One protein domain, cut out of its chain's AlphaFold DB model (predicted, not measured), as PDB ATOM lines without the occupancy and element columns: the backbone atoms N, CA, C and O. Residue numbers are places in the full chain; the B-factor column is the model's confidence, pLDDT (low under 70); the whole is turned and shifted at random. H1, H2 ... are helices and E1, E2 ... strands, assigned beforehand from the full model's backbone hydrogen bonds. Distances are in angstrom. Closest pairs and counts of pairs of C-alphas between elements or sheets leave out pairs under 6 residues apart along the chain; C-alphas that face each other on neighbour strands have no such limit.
ATOM      1  N   THR A  80      -9.108  32.066  42.079       57.22
ATOM      2  CA  THR A  80      -7.931  32.858  42.435       57.22
ATOM      3  C   THR A  80      -7.124  33.178  41.178       57.22
ATOM      4  O   THR A  80      -6.782  32.287  40.403       57.22
ATOM      5  N   SER A  81      -6.824  34.462  40.985       62.16
ATOM      6  CA  SER A  81      -6.098  35.022  39.840       62.16
ATOM      7  C   SER A  81      -4.894  34.170  39.418       62.16
ATOM      8  O   SER A  81      -3.922  34.063  40.163       62.16
ATOM      9  N   CYS A  82      -4.950  33.598  38.212       64.12
ATOM     10  CA  CYS A  82      -3.816  32.910  37.601       64.12
ATOM     11  C   CYS A  82      -2.817  33.917  37.019       64.12
ATOM     12  O   CYS A  82      -3.196  34.821  36.268       64.12
ATOM     13  N   GLU A  83      -1.538  33.718  37.326       76.62
ATOM     14  CA  GLU A  83      -0.434  34.375  36.630       76.62
ATOM     15  C   GLU A  83      -0.259  33.744  35.249       76.62
ATOM     16  O   GLU A  83      -0.215  32.519  35.109       76.62
ATOM     17  N   ILE A  84      -0.169  34.581  34.220       81.94
ATOM     18  CA  ILE A  84       0.018  34.130  32.842       81.94
ATOM     19  C   ILE A  84       1.479  34.350  32.475       81.94
ATOM     20  O   ILE A  84       1.962  35.478  32.521       81.94
ATOM     21  N   TRP A  85       2.166  33.283  32.081       82.38
ATOM     22  CA  TRP A  85       3.567  33.317  31.674       82.38
ATOM     23  C   TRP A  85       3.661  33.077  30.168       82.38
ATOM     24  O   TRP A  85       3.186  32.054  29.675       82.38
ATOM     25  N   ILE A  86       4.236  34.032  29.437       84.06
ATOM     26  CA  ILE A  86       4.392  33.985  27.977       84.06
ATOM     27  C   ILE A  86       5.779  34.475  27.555       84.06
ATOM     28  O   ILE A  86       6.421  35.251  28.259       84.06
ATOM     29  N   ASN A  87       6.220  34.055  26.370       80.62
ATOM     30  CA  ASN A  87       7.504  34.475  25.798       80.62
ATOM     31  C   ASN A  87       7.349  35.731  24.921       80.62
ATOM     32  O   ASN A  87       8.189  36.626  24.940       80.62
ATOM     33  N   ASP A  88       6.248  35.834  24.174       77.56
ATOM     34  CA  ASP A  88       5.904  37.017  23.382       77.56
ATOM     35  C   ASP A  88       4.442  37.410  23.647       77.56
ATOM     36  O   ASP A  88       3.552  36.567  23.740       77.56
ATOM     37  N   LEU A  89       4.177  38.717  23.737       78.56
ATOM     38  CA  LEU A  89       2.824  39.274  23.843       78.56
ATOM     39  C   LEU A  89       1.936  38.896  22.653       78.56
ATOM     40  O   LEU A  89       0.714  38.898  22.786       78.56
ATOM     41  N   LYS A  90       2.523  38.589  21.491       80.75
ATOM     42  CA  LYS A  90       1.776  38.171  20.294       80.75
ATOM     43  C   LYS A  90       1.090  36.818  20.447       80.75
ATOM     44  O   LYS A  90       0.097  36.581  19.763       80.75
ATOM     45  N   ASP A  91       1.583  35.970  21.343       79.56
ATOM     46  CA  ASP A  91       1.000  34.651  21.608       79.56
ATOM     47  C   ASP A  91      -0.265  34.750  22.479       79.56
ATOM     48  O   ASP A  91      -0.978  33.768  22.693       79.56
ATOM     49  N   LEU A  92      -0.566  35.951  22.985       81.56
ATOM     50  CA  LEU A  92      -1.675  36.193  23.886       81.56
ATOM     51  C   LEU A  92      -2.977  36.469  23.123       81.56
ATOM     52  O   LEU A  92      -3.135  37.503  22.470       81.56
ATOM     53  N   ASN A  93      -3.973  35.599  23.298       84.62
ATOM     54  CA  ASN A  93      -5.331  35.886  22.842       84.62
ATOM     55  C   ASN A  93      -6.064  36.795  23.845       84.62
ATOM     56  O   ASN A  93      -6.744  36.334  24.767       84.62
ATOM     57  N   LEU A  94      -5.912  38.107  23.655       82.69
ATOM     58  CA  LEU A  94      -6.488  39.128  24.530       82.69
ATOM     59  C   LEU A  94      -8.025  39.072  24.583       82.69
ATOM     60  O   LEU A  94      -8.607  39.380  25.618       82.69
ATOM     61  N   GLU A  95      -8.693  38.700  23.488       83.06
ATOM     62  CA  GLU A  95     -10.158  38.712  23.413       83.06
ATOM     63  C   GLU A  95     -10.771  37.656  24.336       83.06
ATOM     64  O   GLU A  95     -11.637  37.986  25.148       83.06
ATOM     65  N   THR A  96     -10.244  36.430  24.288       83.56
ATOM     66  CA  THR A  96     -10.646  35.333  25.180       83.56
ATOM     67  C   THR A  96     -10.298  35.633  26.637       83.56
ATOM     68  O   THR A  96     -11.095  35.403  27.545       83.56
ATOM     69  N   LEU A  97      -9.126  36.221  26.885       82.44
ATOM     70  CA  LEU A  97      -8.730  36.596  28.241       82.44
ATOM     71  C   LEU A  97      -9.629  37.674  28.836       82.44
ATOM     72  O   LEU A  97      -9.966  37.595  30.014       82.44
ATOM     73  N   LEU A  98     -10.030  38.662  28.036       81.94
ATOM     74  CA  LEU A  98     -10.909  39.742  28.470       81.94
ATOM     75  C   LEU A  98     -12.358  39.294  28.683       81.94
ATOM     76  O   LEU A  98     -13.054  39.941  29.465       81.94
ATOM     77  N   SER A  99     -12.834  38.246  28.000       79.94
ATOM     78  CA  SER A  99     -14.179  37.700  28.241       79.94
ATOM     79  C   SER A  99     -14.290  36.943  29.564       79.94
ATOM     80  O   SER A  99     -15.377  36.874  30.125       79.94
ATOM     81  N   GLU A 100     -13.173  36.426  30.076       77.56
ATOM     82  CA  GLU A 100     -13.115  35.607  31.296       77.56
ATOM     83  C   GLU A 100     -12.340  36.295  32.438       77.56
ATOM     84  O   GLU A 100     -12.049  35.695  33.474       77.56
ATOM     85  N   ALA A 101     -11.943  37.556  32.256       81.75
ATOM     86  CA  ALA A 101     -11.276  38.338  33.288       81.75
ATOM     87  C   ALA A 101     -12.312  39.050  34.165       81.75
ATOM     88  O   ALA A 101     -12.891  40.061  33.767       81.75
ATOM     89  N   TYR A 102     -12.497  38.539  35.383       81.00
ATOM     90  CA  TYR A 102     -13.319  39.154  36.436       81.00
ATOM     91  C   TYR A 102     -12.490  39.973  37.439       81.00
ATOM     92  O   TYR A 102     -13.030  40.780  38.196       81.00
ATOM     93  N   SER A 103     -11.170  39.781  37.427       82.19
ATOM     94  CA  SER A 103     -10.179  40.484  38.239       82.19
ATOM     95  C   SER A 103      -8.947  40.820  37.392       82.19
ATOM     96  O   SER A 103      -8.831  40.397  36.237       82.19
ATOM     97  N   VAL A 104      -8.039  41.628  37.944       83.88
ATOM     98  CA  VAL A 104      -6.784  41.980  37.269       83.88
ATOM     99  C   VAL A 104      -5.920  40.725  37.126       83.88
ATOM    100  O   VAL A 104      -5.626  40.074  38.127       83.88
ATOM    101  N   LYS A 105      -5.505  40.401  35.896       84.06
ATOM    102  CA  LYS A 105      -4.583  39.286  35.619       84.06
ATOM    103  C   LYS A 105      -3.174  39.816  35.363       84.06
ATOM    104  O   LYS A 105      -2.995  40.715  34.539       84.06
ATOM    105  N   THR A 106      -2.187  39.248  36.047       85.62
ATOM    106  CA  THR A 106      -0.770  39.585  35.861       85.62
ATOM    107  C   THR A 106      -0.185  38.733  34.739       85.62
ATOM    108  O   THR A 106      -0.304  37.507  34.753       85.62
ATOM    109  N   ILE A 107       0.441  39.381  33.759       86.69
ATOM    110  CA  ILE A 107       1.082  38.744  32.609       86.69
ATOM    111  C   ILE A 107       2.588  38.982  32.704       86.69
ATOM    112  O   ILE A 107       3.046  40.126  32.689       86.69
ATOM    113  N   HIS A 108       3.341  37.893  32.773       86.25
ATOM    114  CA  HIS A 108       4.795  37.869  32.776       86.25
ATOM    115  C   HIS A 108       5.286  37.554  31.365       86.25
ATOM    116  O   HIS A 108       4.928  36.519  30.801       86.25
ATOM    117  N   VAL A 109       6.093  38.452  30.800       85.56
ATOM    118  CA  VAL A 109       6.685  38.297  29.467       85.56
ATOM    119  C   VAL A 109       8.186  38.087  29.604       85.56
ATOM    120  O   VAL A 109       8.909  38.980  30.066       85.56
ATOM    121  N   GLU A 110       8.649  36.905  29.208       76.38
ATOM    122  CA  GLU A 110      10.064  36.542  29.210       76.38
ATOM    123  C   GLU A 110      10.706  36.916  27.869       76.38
ATOM    124  O   GLU A 110      10.374  36.367  26.824       76.38
ATOM    125  N   LYS A 111      11.626  37.888  27.875       66.56
ATOM    126  CA  LYS A 111      12.321  38.297  26.648       66.56
ATOM    127  C   LYS A 111      13.396  37.279  26.260       66.56
ATOM    128  O   LYS A 111      14.212  36.922  27.113       66.56
ATOM    129  N   PRO A 112      13.491  36.890  24.976       57.91
ATOM    130  CA  PRO A 112      14.589  36.061  24.520       57.91
ATOM    131  C   PRO A 112      15.868  36.905  24.437       57.91
ATOM    132  O   PRO A 112      15.954  37.832  23.637       57.91
ATOM    133  N   LEU A 113      16.850  36.506  25.249       58.22
ATOM    134  CA  LEU A 113      18.278  36.841  25.198       58.22
ATOM    135  C   LEU A 113      18.682  38.300  25.542       58.22
ATOM    136  O   LEU A 113      18.218  39.273  24.960       58.22
ATOM    137  N   ASP A 114      19.621  38.411  26.488       53.72
ATOM    138  CA  ASP A 114      20.477  39.570  26.824       53.72
ATOM    139  C   ASP A 114      19.970  40.642  27.799       53.72
ATOM    140  O   ASP A 114      20.710  41.565  28.147       53.72
ATOM    141  N   SER A 115      18.767  40.528  28.353       56.00
ATOM    142  CA  SER A 115      18.365  41.376  29.482       56.00
ATOM    143  C   SER A 115      17.560  40.568  30.482       56.00
ATOM    144  O   SER A 115      16.451  40.144  30.175       56.00
ATOM    145  N   ASN A 116      18.069  40.426  31.709       56.41
ATOM    146  CA  ASN A 116      17.369  39.867  32.880       56.41
ATOM    147  C   ASN A 116      16.081  40.641  33.272       56.41
ATOM    148  O   ASN A 116      15.599  40.548  34.398       56.41
ATOM    149  N   SER A 117      15.531  41.461  32.378       61.47
ATOM    150  CA  SER A 117      14.338  42.264  32.580       61.47
ATOM    151  C   SER A 117      13.102  41.471  32.154       61.47
ATOM    152  O   SER A 117      12.702  41.519  30.988       61.47
ATOM    153  N   GLN A 118      12.489  40.770  33.107       69.31
ATOM    154  CA  GLN A 118      11.105  40.317  32.983       69.31
ATOM    155  C   GLN A 118      10.193  41.546  32.885       69.31
ATOM    156  O   GLN A 118      10.341  42.498  33.657       69.31
ATOM    157  N   GLN A 119       9.268  41.550  31.924       80.50
ATOM    158  CA  GLN A 119       8.261  42.604  31.816       80.50
ATOM    159  C   GLN A 119       6.937  42.103  32.385       80.50
ATOM    160  O   GLN A 119       6.445  41.050  31.987       80.50
ATOM    161  N   ILE A 120       6.377  42.870  33.320       84.81
ATOM    162  CA  ILE A 120       5.115  42.556  33.989       84.81
ATOM    163  C   ILE A 120       4.045  43.515  33.469       84.81
ATOM    164  O   ILE A 120       4.215  44.735  33.527       84.81
ATOM    165  N   TYR A 121       2.941  42.960  32.980       86.44
ATOM    166  CA  TYR A 121       1.771  43.698  32.514       86.44
ATOM    167  C   TYR A 121       0.546  43.326  33.346       86.44
ATOM    168  O   TYR A 121       0.371  42.172  33.721       86.44
ATOM    169  N   ASN A 122      -0.332  44.299  33.590       86.94
ATOM    170  CA  ASN A 122      -1.601  44.078  34.279       86.94
ATOM    171  C   ASN A 122      -2.747  44.191  33.279       86.94
ATOM    172  O   ASN A 122      -2.990  45.262  32.719       86.94
ATOM    173  N   LEU A 123      -3.463  43.091  33.067       86.94
ATOM    174  CA  LEU A 123      -4.672  43.074  32.262       86.94
ATOM    175  C   LEU A 123      -5.858  43.471  33.135       86.94
ATOM    176  O   LEU A 123      -6.253  42.733  34.037       86.94
ATOM    177  N   LEU A 124      -6.424  44.643  32.858       88.06
ATOM    178  CA  LEU A 124      -7.627  45.116  33.533       88.06
ATOM    179  C   LEU A 124      -8.870  44.423  32.953       88.06
ATOM    180  O   LEU A 124      -9.003  44.349  31.727       88.06
TER     181      LEU A 124
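This is residues 80 to 124 of the 176 residues of the protein "transcription-associated protein 1-like" of Drosophila bipectinata (UniProt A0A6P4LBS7). A small, narrow sheet of three strands, with E2 in the middle between E1 and E3, has the short helix H1 near one end and the loop of the E2 and E3 hairpin at the other. From E1 the backbone loops back past one side of the sheet to H1 and re-enters the sheet as E2, then turns through residues 110 to 118 into E3; the longest axis runs from Tyr 102, between H1 and E2, to Asp 114 in the hairpin loop. The printed part has 45 residues with one named helix and three named strands, in the order E1, H1, E2, E3 along the chain; the sheet runs E1, E2, E3 and is mixed, parallel between E1 and E2 and antiparallel between E2 and E3. The class is mixed, helices and strands, with 19 residues, under half of those printed, in named elements. The whole is only just compact, close to loose, with a radius of gyration of the C-alphas of 11.2 A, and its outline is elongated, 35 by 19 by 14 A.

The printed part begins at Thr 80. E1 is residues 84 to 86, a strand of three residues that begins at C-alpha 84, (0.018, 34.130, 32.842), and measures 6.5 A from first to last C-alpha. H1 follows as residues 94 to 99, six residues and 8.7 A long, with C-alpha 94 at (-6.488, 39.128, 24.530). E2 is residues 105 to 109, Lys 105 to Val 109, and is 12.9 A long. E3 is residues 119 to 123, also five residues and 12.9 A long, and it ends at C-alpha 123, (-4.672, 43.074, 32.262).

In the sheet E1 and E3 are the edge strands and E2 is the inner one. E1 and E2 are parallel, with 20 degrees between their N-to-C directions. The C-alphas of Ile 84 and Ile 107 face each other at 4.7 A. Across this pair N 108 and O 84 are 2.8 A apart and N 86 and O 108 are 2.9 A apart, within hydrogen-bond range. E1, H1 and E2 form a strand-helix-strand unit, two parallel neighbour strands with a helix between them along the chain, and its crossover is right-handed. H1 is only just on the sheet, with 5 pairs of C-alphas within 10 A, and it only grazes the sheet with its residues 94 to 98. In the backbone of H1 every O i to N i+4 pair is within hydrogen-bond range. E2 and E3 form a hairpin and are antiparallel, with 154 degrees between their N-to-C directions. The C-alphas of Thr 106 and Asn 122 face each other at 4.8 A. N 107 and O 121 are 2.8 A apart, and N 123 and O 105 are also 2.8 A apart, within hydrogen-bond range. E1 and E3 are apart.

The two C-alphas farthest apart are those of Tyr 102 and Asp 114, at 35.1 A. The C-alphas of the first and last printed residues, Thr 80 and Leu 124, are 15.2 A apart. The printed part has no cut. The link from H1 to E2 is tight, with 5 residues between them; the links from E1 to H1, with 7 residues, and from E2 to E3, with 9 residues, are short, and no link is long. The mean pLDDT of the printed part is 77.1. The model's confidence is low, under 70, in 11 residues: residues 80 to 82, before E1, and residues 111 to 118, between E2 and E3.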